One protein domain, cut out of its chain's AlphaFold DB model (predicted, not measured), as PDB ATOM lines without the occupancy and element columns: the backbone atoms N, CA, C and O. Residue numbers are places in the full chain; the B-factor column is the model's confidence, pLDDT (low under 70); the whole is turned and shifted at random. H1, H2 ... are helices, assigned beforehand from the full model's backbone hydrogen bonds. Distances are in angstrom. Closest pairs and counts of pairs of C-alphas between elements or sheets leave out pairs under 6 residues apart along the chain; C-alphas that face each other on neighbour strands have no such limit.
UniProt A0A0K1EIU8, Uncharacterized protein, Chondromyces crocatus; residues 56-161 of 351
ATOM      1  N   VAL A  56     176.030 212.431 153.103       92.88
ATOM      2  CA  VAL A  56     175.691 211.173 153.791       92.88
ATOM      3  C   VAL A  56     174.389 210.598 153.241       92.88
ATOM      4  O   VAL A  56     174.335 209.420 152.897       92.88
ATOM      5  N   ALA A  57     173.366 211.442 153.089       92.38
ATOM      6  CA  ALA A  57     172.085 211.048 152.516       92.38
ATOM      7  C   ALA A  57     172.227 210.491 151.088       92.38
ATOM      8  O   ALA A  57     171.598 209.494 150.745       92.38
ATOM      9  N   PHE A  58     173.116 211.071 150.275       93.31
ATOM     10  CA  PHE A  58     173.486 210.529 148.968       93.31
ATOM     11  C   PHE A  58     174.077 209.115 149.067       93.31
ATOM     12  O   PHE A  58     173.642 208.233 148.329       93.31
ATOM     13  N   GLY A  59     174.999 208.873 150.003       94.44
ATOM     14  CA  GLY A  59     175.551 207.537 150.247       94.44
ATOM     15  C   GLY A  59     174.473 206.510 150.609       94.44
ATOM     16  O   GLY A  59     174.405 205.442 150.007       94.44
ATOM     17  N   VAL A  60     173.566 206.855 151.525       94.94
ATOM     18  CA  VAL A  60     172.452 205.969 151.913       94.94
ATOM     19  C   VAL A  60     171.496 205.717 150.737       94.94
ATOM     20  O   VAL A  60     171.071 204.583 150.520       94.94
ATOM     21  N   ASN A  61     171.208 206.736 149.920       94.69
ATOM     22  CA  ASN A  61     170.390 206.575 148.713       94.69
ATOM     23  C   ASN A  61     171.070 205.666 147.673       94.69
ATOM     24  O   ASN A  61     170.385 204.893 147.000       94.69
ATOM     25  N   LEU A  62     172.400 205.721 147.541       94.56
ATOM     26  CA  LEU A  62     173.156 204.784 146.704       94.56
ATOM     27  C   LEU A  62     173.068 203.355 147.239       94.56
ATOM     28  O   LEU A  62     172.823 202.441 146.451       94.56
ATOM     29  N   LEU A  63     173.229 203.167 148.553       95.31
ATOM     30  CA  LEU A  63     173.107 201.861 149.201       95.31
ATOM     31  C   LEU A  63     171.717 201.259 148.948       95.31
ATOM     32  O   LEU A  63     171.626 200.147 148.436       95.31
ATOM     33  N   TYR A  64     170.648 202.032 149.168       94.81
ATOM     34  CA  TYR A  64     169.267 201.613 148.890       94.81
ATOM     35  C   TYR A  64     169.062 201.149 147.439       94.81
ATOM     36  O   TYR A  64     168.307 200.217 147.176       94.81
ATOM     37  N   ARG A  65     169.728 201.796 146.475       91.19
ATOM     38  CA  ARG A  65     169.547 201.519 145.040       91.19
ATOM     39  C   ARG A  65     170.403 200.375 144.520       91.19
ATOM     40  O   ARG A  65     169.946 199.632 143.658       91.19
ATOM     41  N   LYS A  66     171.654 200.285 144.972       93.88
ATOM     42  CA  LYS A  66     172.644 199.349 144.424       93.88
ATOM     43  C   LYS A  66     172.804 198.087 145.267       93.88
ATOM     44  O   LYS A  66     173.223 197.071 144.728       93.88
ATOM     45  N   ARG A  67     172.518 198.157 146.569       94.69
ATOM     46  CA  ARG A  67     172.796 197.117 147.573       94.69
ATOM     47  C   ARG A  67     171.647 197.036 148.582       94.69
ATOM     48  O   ARG A  67     171.835 197.162 149.790       94.69
ATOM     49  N   ARG A  68     170.434 196.875 148.047       94.00
ATOM     50  CA  ARG A  68     169.195 196.838 148.832       94.00
ATOM     51  C   ARG A  68     169.196 195.700 149.852       94.00
ATOM     52  O   ARG A  68     168.841 195.943 150.995       94.00
ATOM     53  N   ASP A  69     169.667 194.521 149.461       95.38
ATOM     54  CA  ASP A  69     169.710 193.343 150.332       95.38
ATOM     55  C   ASP A  69     170.601 193.573 151.566       95.38
ATOM     56  O   ASP A  69     170.243 193.193 152.677       95.38
ATOM     57  N   ASP A  70     171.738 194.265 151.409       96.31
ATOM     58  CA  ASP A  70     172.617 194.609 152.536       96.31
ATOM     59  C   ASP A  70     171.977 195.649 153.470       96.31
ATOM     60  O   ASP A  70     172.176 195.609 154.685       96.31
ATOM     61  N   LEU A  71     171.203 196.586 152.911       95.31
ATOM     62  CA  LEU A  71     170.428 197.543 153.697       95.31
ATOM     63  C   LEU A  71     169.291 196.847 154.455       95.31
ATOM     64  O   LEU A  71     169.082 197.147 155.624       95.31
ATOM     65  N   GLU A  72     168.590 195.901 153.833       95.06
ATOM     66  CA  GLU A  72     167.554 195.102 154.498       95.06
ATOM     67  C   GLU A  72     168.156 194.264 155.636       95.06
ATOM     68  O   GLU A  72     167.665 194.332 156.760       95.06
ATOM     69  N   ALA A  73     169.311 193.624 155.418       95.50
ATOM     70  CA  ALA A  73     170.030 192.900 156.467       95.50
ATOM     71  C   ALA A  73     170.441 193.794 157.655       95.50
ATOM     72  O   ALA A  73     170.426 193.354 158.807       95.50
ATOM     73  N   LEU A  74     170.799 195.061 157.401       97.00
ATOM     74  CA  LEU A  74     171.058 196.043 158.456       97.00
ATOM     75  C   LEU A  74     169.803 196.340 159.283       97.00
ATOM     76  O   LEU A  74     169.881 196.377 160.513       97.00
ATOM     77  N   LEU A  75     168.670 196.567 158.617       95.38
ATOM     78  CA  LEU A  75     167.404 196.866 159.287       95.38
ATOM     79  C   LEU A  75     166.905 195.661 160.091       95.38
ATOM     80  O   LEU A  75     166.501 195.828 161.240       95.38
ATOM     81  N   ASP A  76     167.033 194.449 159.553       95.12
ATOM     82  CA  ASP A  76     166.671 193.209 160.241       95.12
ATOM     83  C   ASP A  76     167.530 192.963 161.484       95.12
ATOM     84  O   ASP A  76     167.007 192.647 162.555       95.12
ATOM     85  N   ALA A  77     168.847 193.176 161.387       95.44
ATOM     86  CA  ALA A  77     169.737 193.083 162.544       95.44
ATOM     87  C   ALA A  77     169.385 194.130 163.616       95.44
ATOM     88  O   ALA A  77     169.447 193.845 164.814       95.44
ATOM     89  N   GLY A  78     168.979 195.329 163.190       94.62
ATOM     90  CA  GLY A  78     168.429 196.369 164.052       94.62
ATOM     91  C   GLY A  78     167.147 195.945 164.772       94.62
ATOM     92  O   GLY A  78     167.056 196.051 165.996       94.62
ATOM     93  N   ASN A  79     166.185 195.392 164.032       93.38
ATOM     94  CA  ASN A  79     164.927 194.869 164.567       93.38
ATOM     95  C   ASN A  79     165.172 193.756 165.598       93.38
ATOM     96  O   ASN A  79     164.601 193.792 166.689       93.38
ATOM     97  N   ALA A  80     166.066 192.811 165.291       93.00
ATOM     98  CA  ALA A  80     166.442 191.724 166.194       93.00
ATOM     99  C   ALA A  80     167.103 192.244 167.481       93.00
ATOM    100  O   ALA A  80     166.767 191.791 168.575       93.00
ATOM    101  N   ALA A  81     167.997 193.234 167.373       92.44
ATOM    102  CA  ALA A  81     168.623 193.862 168.534       92.44
ATOM    103  C   ALA A  81     167.597 194.554 169.442       92.44
ATOM    104  O   ALA A  81     167.660 194.383 170.658       92.44
ATOM    105  N   ARG A  82     166.622 195.276 168.873       90.06
ATOM    106  CA  ARG A  82     165.540 195.897 169.656       90.06
ATOM    107  C   ARG A  82     164.635 194.859 170.315       90.06
ATOM    108  O   ARG A  82     164.305 195.011 171.487       90.06
ATOM    109  N   GLY A  83     164.281 193.792 169.598       89.62
ATOM    110  CA  GLY A  83     163.517 192.674 170.158       89.62
ATOM    111  C   GLY A  83     164.229 192.037 171.353       89.62
ATOM    112  O   GLY A  83     163.639 191.902 172.420       89.62
ATOM    113  N   ALA A  84     165.527 191.753 171.218       89.81
ATOM    114  CA  ALA A  84     166.333 191.193 172.299       89.81
ATOM    115  C   ALA A  84     166.520 192.168 173.480       89.81
ATOM    116  O   ALA A  84     166.615 191.737 174.627       89.81
ATOM    117  N   GLN A  85     166.560 193.482 173.228       87.38
ATOM    118  CA  GLN A  85     166.574 194.500 174.286       87.38
ATOM    119  C   GLN A  85     165.272 194.508 175.087       87.38
ATOM    120  O   GLN A  85     165.332 194.568 176.312       87.38
ATOM    121  N   LEU A  86     164.118 194.429 174.418       87.50
ATOM    122  CA  LEU A  86     162.813 194.360 175.082       87.50
ATOM    123  C   LEU A  86     162.684 193.076 175.916       87.50
ATOM    124  O   LEU A  86     162.374 193.158 177.100       87.50
ATOM    125  N   ALA A  87     163.046 191.922 175.352       85.31
ATOM    126  CA  ALA A  87     163.047 190.636 176.057       85.31
ATOM    127  C   ALA A  87     163.973 190.622 177.292       85.31
ATOM    128  O   ALA A  87     163.618 190.120 178.359       85.31
ATOM    129  N   ALA A  88     165.155 191.242 177.197       85.81
ATOM    130  CA  ALA A  88     166.069 191.353 178.333       85.81
ATOM    131  C   ALA A  88     165.505 192.215 179.481       85.81
ATOM    132  O   ALA A  88     165.832 191.968 180.643       85.81
ATOM    133  N   LEU A  89     164.656 193.210 179.185       84.75
ATOM    134  CA  LEU A  89     163.949 193.995 180.209       84.75
ATOM    135  C   LEU A  89     162.850 193.181 180.910       84.75
ATOM    136  O   LEU A  89     162.528 193.460 182.063       84.75
ATOM    137  N   GLU A  90     162.321 192.158 180.240       84.00
ATOM    138  CA  GLU A  90     161.328 191.212 180.770       84.00
ATOM    139  C   GLU A  90     161.971 190.044 181.548       84.00
ATOM    140  O   GLU A  90     161.267 189.211 182.118       84.00
ATOM    141  N   GLY A  91     163.307 190.022 181.656       75.69
ATOM    142  CA  GLY A  91     164.066 189.047 182.448       75.69
ATOM    143  C   GLY A  91     164.609 187.849 181.662       75.69
ATOM    144  O   GLY A  91     165.077 186.893 182.281       75.69
ATOM    145  N   GLU A  92     164.571 187.890 180.326       68.62
ATOM    146  CA  GLU A  92     165.103 186.832 179.454       68.62
ATOM    147  C   GLU A  92     166.633 186.921 179.213       68.62
ATOM    148  O   GLU A  92     167.323 187.835 179.678       68.62
ATOM    149  N   ASP A  93     167.196 185.911 178.531       68.69
ATOM    150  CA  ASP A  93     168.635 185.599 178.477       68.69
ATOM    151  C   ASP A  93     169.512 186.723 177.874       68.69
ATOM    152  O   ASP A  93     169.513 187.012 176.677       68.69
ATOM    153  N   VAL A  94     170.382 187.292 178.713       75.88
ATOM    154  CA  VAL A  94     171.378 188.328 178.379       75.88
ATOM    155  C   VAL A  94     172.349 187.900 177.260       75.88
ATOM    156  O   VAL A  94     173.003 188.747 176.642       75.88
ATOM    157  N   LYS A  95     172.499 186.596 176.982       80.00
ATOM    158  CA  LYS A  95     173.347 186.105 175.881       80.00
ATOM    159  C   LYS A  95     172.771 186.425 174.501       80.00
ATOM    160  O   LYS A  95     173.541 186.848 173.637       80.00
ATOM    161  N   GLU A  96     171.460 186.281 174.319       84.69
ATOM    162  CA  GLU A  96     170.748 186.614 173.074       84.69
ATOM    163  C   GLU A  96     170.911 188.106 172.751       84.69
ATOM    164  O   GLU A  96     171.287 188.478 171.638       84.69
ATOM    165  N   LEU A  97     170.777 188.962 173.772       89.56
ATOM    166  CA  LEU A  97     170.999 190.403 173.649       89.56
ATOM    167  C   LEU A  97     172.406 190.739 173.140       89.56
ATOM    168  O   LEU A  97     172.559 191.547 172.223       89.56
ATOM    169  N   ARG A  98     173.452 190.126 173.711       89.81
ATOM    170  CA  ARG A  98     174.831 190.378 173.258       89.81
ATOM    171  C   ARG A  98     175.026 189.967 171.800       89.81
ATOM    172  O   ARG A  98     175.581 190.743 171.028       89.81
ATOM    173  N   ALA A  99     174.544 188.784 171.420       92.62
ATOM    174  CA  ALA A  99     174.666 188.289 170.052       92.62
ATOM    175  C   ALA A  99     173.942 189.195 169.039       92.62
ATOM    176  O   ALA A  99     174.506 189.506 167.986       92.62
ATOM    177  N   ALA A 100     172.737 189.665 169.376       93.62
ATOM    178  CA  ALA A 100     171.957 190.563 168.529       93.62
ATOM    179  C   ALA A 100     172.628 191.940 168.369       93.62
ATOM    180  O   ALA A 100     172.751 192.446 167.251       93.62
ATOM    181  N   LEU A 101     173.156 192.519 169.457       93.75
ATOM    182  CA  LEU A 101     173.916 193.774 169.403       93.75
ATOM    183  C   LEU A 101     175.196 193.642 168.564       93.75
ATOM    184  O   LEU A 101     175.514 194.538 167.779       93.75
ATOM    185  N   ASP A 102     175.914 192.523 168.682       94.81
ATOM    186  CA  ASP A 102     177.113 192.255 167.884       94.81
ATOM    187  C   ASP A 102     176.786 192.082 166.394       94.81
ATOM    188  O   ASP A 102     177.495 192.614 165.536       94.81
ATOM    189  N   ALA A 103     175.703 191.370 166.062       94.62
ATOM    190  CA  ALA A 103     175.217 191.239 164.688       94.62
ATOM    191  C   ALA A 103     174.862 192.604 164.081       94.62
ATOM    192  O   ALA A 103     175.351 192.943 163.003       94.62
ATOM    193  N   ARG A 104     174.113 193.427 164.819       95.94
ATOM    194  CA  ARG A 104     173.747 194.789 164.421       95.94
ATOM    195  C   ARG A 104     174.970 195.686 164.219       95.94
ATOM    196  O   ARG A 104     175.065 196.387 163.216       95.94
ATOM    197  N   ASN A 105     175.950 195.641 165.123       95.56
ATOM    198  CA  ASN A 105     177.175 196.436 164.991       95.56
ATOM    199  C   ASN A 105     178.024 196.020 163.780       95.56
ATOM    200  O   ASN A 105     178.588 196.889 163.112       95.56
ATOM    201  N   ARG A 106     178.091 194.717 163.475       97.31
ATOM    202  CA  ARG A 106     178.737 194.213 162.252       97.31
ATOM    203  C   ARG A 106     178.020 194.706 161.001       97.31
ATOM    204  O   ARG A 106     178.677 195.289 160.144       97.31
ATOM    205  N   ALA A 107     176.694 194.583 160.947       97.12
ATOM    206  CA  ALA A 107     175.900 195.048 159.813       97.12
ATOM    207  C   ALA A 107     176.089 196.554 159.549       97.12
ATOM    208  O   ALA A 107     176.282 196.956 158.403       97.12
ATOM    209  N   VAL A 108     176.133 197.391 160.597       97.56
ATOM    210  CA  VAL A 108     176.445 198.831 160.470       97.56
ATOM    211  C   VAL A 108     177.837 199.048 159.870       97.56
ATOM    212  O   VAL A 108     178.015 199.893 158.996       97.56
ATOM    213  N   SER A 109     178.848 198.310 160.336       96.75
ATOM    214  CA  SER A 109     180.214 198.439 159.815       96.75
ATOM    215  C   SER A 109     180.343 197.982 158.361       96.75
ATOM    216  O   SER A 109     181.008 198.662 157.577       96.75
ATOM    217  N   ASP A 110     179.705 196.875 157.990       96.81
ATOM    218  CA  ASP A 110     179.753 196.344 156.628       96.81
ATOM    219  C   ASP A 110     179.010 197.248 155.642       96.81
ATOM    220  O   ASP A 110     179.572 197.616 154.610       96.81
ATOM    221  N   THR A 111     177.803 197.700 155.985       97.25
ATOM    222  CA  THR A 111     177.043 198.642 155.144       97.25
ATOM    223  C   THR A 111     177.717 200.007 155.028       97.25
ATOM    224  O   THR A 111     177.698 200.599 153.948       97.25
ATOM    225  N   ALA A 112     178.376 200.500 156.083       97.31
ATOM    226  CA  ALA A 112     179.167 201.728 156.007       97.31
ATOM    227  C   ALA A 112     180.339 201.579 155.026       97.31
ATOM    228  O   ALA A 112     180.531 202.450 154.179       97.31
ATOM    229  N   ARG A 113     181.080 200.462 155.091       97.69
ATOM    230  CA  ARG A 113     182.173 200.162 154.150       97.69
ATOM    231  C   ARG A 113     181.662 200.095 152.710       97.69
ATOM    232  O   ARG A 113     182.182 200.808 151.859       97.69
ATOM    233  N   LEU A 114     180.604 199.317 152.467       97.38
ATOM    234  CA  LEU A 114     179.976 199.197 151.148       97.38
ATOM    235  C   LEU A 114     179.521 200.556 150.614       97.38
ATOM    236  O   LEU A 114     179.722 200.872 149.448       97.38
ATOM    237  N   THR A 115     178.937 201.395 151.464       97.12
ATOM    238  CA  THR A 115     178.480 202.723 151.045       97.12
ATOM    239  C   THR A 115     179.647 203.623 150.634       97.12
ATOM    240  O   THR A 115     179.537 204.344 149.645       97.12
ATOM    241  N   VAL A 116     180.779 203.569 151.345       97.25
ATOM    242  CA  VAL A 116     181.994 204.309 150.965       97.25
ATOM    243  C   VAL A 116     182.522 203.844 149.605       97.25
ATOM    244  O   VAL A 116     182.874 204.690 148.784       97.25
ATOM    245  N   GLU A 117     182.524 202.535 149.345       96.69
ATOM    246  CA  GLU A 117     182.891 201.962 148.041       96.69
ATOM    247  C   GLU A 117     181.950 202.463 146.933       96.69
ATOM    248  O   GLU A 117     182.407 202.999 145.927       96.69
ATOM    249  N   LEU A 118     180.632 202.419 147.157       95.56
ATOM    250  CA  LEU A 118     179.635 202.909 146.198       95.56
ATOM    251  C   LEU A 118     179.772 204.405 145.888       95.56
ATOM    252  O   LEU A 118     179.495 204.826 144.763       95.56
ATOM    253  N   MET A 119     180.143 205.209 146.886       94.38
ATOM    254  CA  MET A 119     180.394 206.639 146.715       94.38
ATOM    255  C   MET A 119     181.683 206.897 145.925       94.38
ATOM    256  O   MET A 119     181.704 207.786 145.076       94.38
ATOM    257  N   ALA A 120     182.733 206.101 146.153       93.25
ATOM    258  CA  ALA A 120     183.965 206.166 145.370       93.25
ATOM    259  C   ALA A 120     183.733 205.765 143.901       93.25
ATOM    260  O   ALA A 120     184.182 206.477 143.006       93.25
ATOM    261  N   ASP A 121     182.955 204.706 143.648       91.75
ATOM    262  CA  ASP A 121     182.535 204.288 142.299       91.75
ATOM    263  C   ASP A 121     181.685 205.348 141.582       91.75
ATOM    264  O   ASP A 121     181.573 205.350 140.357       91.75
ATOM    265  N   ALA A 122     181.044 206.235 142.343       88.88
ATOM    266  CA  ALA A 122     180.285 207.371 141.832       88.88
ATOM    267  C   ALA A 122     181.133 208.651 141.690       88.88
ATOM    268  O   ALA A 122     180.559 209.727 141.530       88.88
ATOM    269  N   GLU A 123     182.466 208.535 141.767       89.44
ATOM    270  CA  GLU A 123     183.445 209.630 141.676       89.44
ATOM    271  C   GLU A 123     183.303 210.703 142.779       89.44
ATOM    272  O   GLU A 123     183.800 211.818 142.649       89.44
ATOM    273  N   GLU A 124     182.661 210.363 143.902       88.12
ATOM    274  CA  GLU A 124     182.399 211.264 145.036       88.12
ATOM    275  C   GLU A 124     182.880 210.633 146.359       88.12
ATOM    276  O   GLU A 124     182.076 210.364 147.260       88.12
ATOM    277  N   PRO A 125     184.189 210.344 146.511       90.44
ATOM    278  CA  PRO A 125     184.707 209.670 147.696       90.44
ATOM    279  C   PRO A 125     184.473 210.510 148.970       90.44
ATOM    280  O   PRO A 125     184.829 211.693 149.018       90.44
ATOM    281  N   PRO A 126     183.907 209.925 150.041       91.81
ATOM    282  CA  PRO A 126     183.571 210.672 151.246       91.81
ATOM    283  C   PRO A 126     184.812 210.997 152.085       91.81
ATOM    284  O   PRO A 126     185.681 210.150 152.307       91.81
ATOM    285  N   SER A 127     184.849 212.206 152.654       92.50
ATOM    286  CA  SER A 127     185.845 212.576 153.666       92.50
ATOM    287  C   SER A 127     185.663 211.771 154.957       92.50
ATOM    288  O   SER A 127     184.570 211.285 155.245       92.50
ATOM    289  N   VAL A 128     186.703 211.690 155.793       91.81
ATOM    290  CA  VAL A 128     186.651 210.964 157.080       91.81
ATOM    291  C   VAL A 128     185.482 211.433 157.961       91.81
ATOM    292  O   VAL A 128     184.777 210.618 158.545       91.81
ATOM    293  N   ALA A 129     185.202 212.740 157.994       89.06
ATOM    294  CA  ALA A 129     184.066 213.284 158.743       89.06
ATOM    295  C   ALA A 129     182.704 212.822 158.186       89.06
ATOM    296  O   ALA A 129     181.770 212.586 158.950       89.06
ATOM    297  N   VAL A 130     182.582 212.678 156.861       91.38
ATOM    298  CA  VAL A 130     181.374 212.137 156.216       91.38
ATOM    299  C   VAL A 130     181.236 210.644 156.506       91.38
ATOM    300  O   VAL A 130     180.126 210.206 156.784       91.38
ATOM    301  N   GLN A 131     182.334 209.883 156.524       94.38
ATOM    302  CA  GLN A 131     182.316 208.454 156.864       94.38
ATOM    303  C   GLN A 131     181.824 208.207 158.298       94.38
ATOM    304  O   GLN A 131     180.985 207.337 158.524       94.38
ATOM    305  N   GLU A 132     182.274 209.014 159.262       91.44
ATOM    306  CA  GLU A 132     181.808 208.916 160.653       91.44
ATOM    307  C   GLU A 132     180.319 209.270 160.795       91.44
ATOM    308  O   GLU A 132     179.564 208.555 161.458       91.44
ATOM    309  N   ARG A 133     179.854 210.341 160.136       93.00
ATOM    310  CA  ARG A 133     178.420 210.695 160.127       93.00
ATOM    311  C   ARG A 133     177.560 209.658 159.411       93.00
ATOM    312  O   ARG A 133     176.457 209.366 159.866       93.00
ATOM    313  N   LEU A 134     178.073 209.069 158.336       94.56
ATOM    314  CA  LEU A 134     177.428 207.977 157.619       94.56
ATOM    315  C   LEU A 134     177.251 206.758 158.517       94.56
ATOM    316  O   LEU A 134     176.147 206.231 158.611       94.56
ATOM    317  N   ARG A 135     178.300 206.360 159.244       95.06
ATOM    318  CA  ARG A 135     178.205 205.271 160.219       95.06
ATOM    319  C   ARG A 135     177.141 205.560 161.278       95.06
ATOM    320  O   ARG A 135     176.335 204.681 161.561       95.06
ATOM    321  N   LYS A 136     177.109 206.781 161.827       93.31
ATOM    322  CA  LYS A 136     176.086 207.209 162.800       93.31
ATOM    323  C   LYS A 136     174.670 207.164 162.219       93.31
ATOM    324  O   LYS A 136     173.771 206.686 162.896       93.31
ATOM    325  N   THR A 137     174.497 207.596 160.971       93.62
ATOM    326  CA  THR A 137     173.207 207.568 160.261       93.62
ATOM    327  C   THR A 137     172.725 206.137 160.030       93.62
ATOM    328  O   THR A 137     171.576 205.825 160.312       93.62
ATOM    329  N   LEU A 138     173.600 205.231 159.579       95.44
ATOM    330  CA  LEU A 138     173.266 203.810 159.405       95.44
ATOM    331  C   LEU A 138     172.929 203.137 160.741       95.44
ATOM    332  O   LEU A 138     172.013 202.325 160.819       95.44
ATOM    333  N   GLN A 139     173.633 203.521 161.807       94.56
ATOM    334  CA  GLN A 139     173.304 203.110 163.166       94.56
ATOM    335  C   GLN A 139     171.912 203.607 163.587       94.56
ATOM    336  O   GLN A 139     171.106 202.802 164.047       94.56
ATOM    337  N   ALA A 140     171.608 204.888 163.378       92.12
ATOM    338  CA  ALA A 140     170.301 205.468 163.677       92.12
ATOM    339  C   ALA A 140     169.167 204.784 162.897       92.12
ATOM    340  O   ALA A 140     168.117 204.501 163.465       92.12
ATOM    341  N   LEU A 141     169.397 204.468 161.620       92.19
ATOM    342  CA  LEU A 141     168.449 203.728 160.786       92.19
ATOM    343  C   LEU A 141     168.213 202.309 161.312       92.19
ATOM    344  O   LEU A 141     167.066 201.900 161.423       92.19
ATOM    345  N   ALA A 142     169.262 201.580 161.701       92.75
ATOM    346  CA  ALA A 142     169.107 200.254 162.305       92.75
ATOM    347  C   ALA A 142     168.333 200.301 163.635       92.75
ATOM    348  O   ALA A 142     167.602 199.374 163.971       92.75
ATOM    349  N   ASP A 143     168.469 201.383 164.397       89.31
ATOM    350  CA  ASP A 143     167.813 201.525 165.699       89.31
ATOM    351  C   ASP A 143     166.392 202.113 165.585       89.31
ATOM    352  O   ASP A 143     165.658 202.130 166.572       89.31
ATOM    353  N   SER A 144     165.975 202.565 164.399       87.69
ATOM    354  CA  SER A 144     164.670 203.194 164.183       87.69
ATOM    355  C   SER A 144     163.590 202.172 163.789       87.69
ATOM    356  O   SER A 144     163.820 201.367 162.882       87.69
ATOM    357  N   PRO A 145     162.394 202.201 164.409       82.25
ATOM    358  CA  PRO A 145     161.256 201.391 163.968       82.25
ATOM    359  C   PRO A 145     160.697 201.851 162.613       82.25
ATOM    360  O   PRO A 145     160.217 201.026 161.839       82.25
ATOM    361  N   ASP A 146     160.849 203.135 162.284       84.81
ATOM    362  CA  ASP A 146     160.267 203.754 161.086       84.81
ATOM    363  C   ASP A 146     161.267 203.808 159.920       84.81
ATOM    364  O   ASP A 146     161.074 204.519 158.932       84.81
ATOM    365  N   ALA A 147     162.376 203.065 160.013       85.81
ATOM    366  CA  ALA A 147     163.467 203.122 159.045       85.81
ATOM    367  C   ALA A 147     163.008 202.844 157.605       85.81
ATOM    368  O   ALA A 147     163.470 203.505 156.675       85.81
ATOM    369  N   HIS A 148     162.065 201.918 157.409       84.06
ATOM    370  CA  HIS A 148     161.501 201.626 156.089       84.06
ATOM    371  C   HIS A 148     160.688 202.792 155.512       84.06
ATOM    372  O   HIS A 148     160.728 203.014 154.302       84.06
ATOM    373  N   GLU A 149     159.986 203.550 156.355       84.12
ATOM    374  CA  GLU A 149     159.235 204.734 155.930       84.12
ATOM    375  C   GLU A 149     160.183 205.890 155.601       84.12
ATOM    376  O   GLU A 149     160.043 206.536 154.563       84.12
ATOM    377  N   VAL A 150     161.211 206.092 156.432       84.38
ATOM    378  CA  VAL A 150     162.259 207.105 156.215       84.38
ATOM    379  C   VAL A 150     163.043 206.836 154.927       84.38
ATOM    380  O   VAL A 150     163.398 207.765 154.200       84.38
ATOM    381  N   LEU A 151     163.309 205.564 154.625       86.69
ATOM    382  CA  LEU A 151     164.045 205.135 153.435       86.69
ATOM    383  C   LEU A 151     163.144 204.912 152.216       86.69
ATOM    384  O   LEU A 151     163.653 204.549 151.151       86.69
ATOM    385  N   ALA A 152     161.833 205.134 152.332       80.56
ATOM    386  CA  ALA A 152     160.891 204.885 151.252       80.56
ATOM    387  C   ALA A 152     161.311 205.627 149.969       80.56
ATOM    388  O   ALA A 152     161.488 206.846 149.933       80.56
ATOM    389  N   GLY A 153     161.514 204.860 148.893       76.31
ATOM    390  CA  GLY A 153     161.941 205.387 147.593       76.31
ATOM    391  C   GLY A 153     163.412 205.825 147.508       76.31
ATOM    392  O   GLY A 153     163.835 206.283 146.446       76.31
ATOM    393  N   GLY A 154     164.211 205.682 148.575       84.12
ATOM    394  CA  GLY A 154     165.625 206.073 148.599       84.12
ATOM    395  C   GLY A 154     165.820 207.558 148.288       84.12
ATOM    396  O   GLY A 154     166.577 207.903 147.371       84.12
ATOM    397  N   ARG A 155     165.053 208.416 148.978       87.00
ATOM    398  CA  ARG A 155     165.012 209.880 148.799       87.00
ATOM    399  C   ARG A 155     165.443 210.633 150.061       87.00
ATOM    400  O   ARG A 155     164.914 211.705 150.355       87.00
ATOM    401  N   LEU A 156     166.388 210.083 150.821       88.06
ATOM    402  CA  LEU A 156     166.899 210.738 152.019       88.06
ATOM    403  C   LEU A 156     167.558 212.071 151.625       88.06
ATOM    404  O   LEU A 156     168.324 212.133 150.658       88.06
ATOM    405  N   VAL A 157     167.233 213.144 152.349       83.75
ATOM    406  CA  VAL A 157     167.735 214.502 152.068       83.75
ATOM    407  C   VAL A 157     168.793 214.929 153.082       83.75
ATOM    408  O   VAL A 157     169.792 215.538 152.701       83.75
ATOM    409  N   GLU A 158     168.580 214.601 154.352       82.19
ATOM    410  CA  GLU A 158     169.430 214.981 155.481       82.19
ATOM    411  C   GLU A 158     169.839 213.733 156.268       82.19
ATOM    412  O   GLU A 158     169.233 212.670 156.128       82.19
ATOM    413  N   ASP A 159     170.909 213.860 157.045       81.12
ATOM    414  CA  ASP A 159     171.430 212.800 157.902       81.12
ATOM    415  C   ASP A 159     170.370 212.437 158.962       81.12
ATOM    416  O   ASP A 159     169.653 213.307 159.458       81.12
ATOM    417  N   VAL A 160     170.274 211.155 159.321       77.38
ATOM    418  CA  VAL A 160     169.382 210.712 160.403       77.38
ATOM    419  C   VAL A 160     170.189 210.727 161.692       77.38
ATOM    420  O   VAL A 160     171.137 209.954 161.848       77.38
ATOM    421  N   GLU A 161     169.845 211.626 162.609       64.50
ATOM    422  CA  GLU A 161     170.425 211.601 163.949       64.50
ATOM    423  C   GLU A 161     169.876 210.396 164.729       64.50
ATOM    424  O   GLU A 161     168.697 210.059 164.586       64.50
TER     425      GLU A 161
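Overview. This is residues 56 to 161 of the 351 residues of an uncharacterized protein of Chondromyces crocatus (UniProt A0A0K1EIU8). A long helical hairpin, H2 and H3, makes the longest axis, and H1 and H4 pack crosswise on the half of it away from its turn at residues 90 to 93. The short H5 lies near H4 and H2, and the tail of residues 151 to 161 follows it. The printed part has 106 residues, with five named helices, H1 to H5 in chain order, and no named strand; it is all helix, its helix packing mostly crossed. It is compact, with a radius of gyration of the C-alphas of 14.2 A, and only just elongated, spanning 49 by 25 by 23 A.

Arrangement. Begin at H1, residues 56 to 66, which touches residues 111 to 119 of H3, residues 94 to 121, about perpendicular at 88 degrees; the closest C-alphas are those of Gly 59 and Thr 115, 5.7 A apart. Go on to H2, residues 68 to 89, which forms a hairpin with H3 at a shallow tilt of 23 degrees, opposite ways, closest at the C-alphas of Ala 81 and Ala 100, 4.7 A. H4, residues 128 to 143, touches H2 at a steep tilt of 58 degrees, closest at the C-alphas of Gly 78 and Ala 142, 4.3 A. H5, residues 147 to 150, is apart from H1 and H3. In H1, H2, H3 and H4 every O i to N i+4 pair is within hydrogen-bond range; H5 is too short for one.

Along the chain. Find C-alpha 56 at (175.691, 211.173, 153.791), where H1 begins. H2 runs 31.9 A, and H3 runs 41.0 A from C-alpha 94 at (171.378, 188.328, 178.379). H4 runs 22.8 A, and H5 ends at C-alpha 150, (162.259, 207.105, 156.215).

Size, cuts and confidence. The C-alphas farthest apart, those of Gly 91 and Glu 123, are 49.6 A apart. The printed part has no cut and no long link. Residues 92, 93 and 161 are under pLDDT 70.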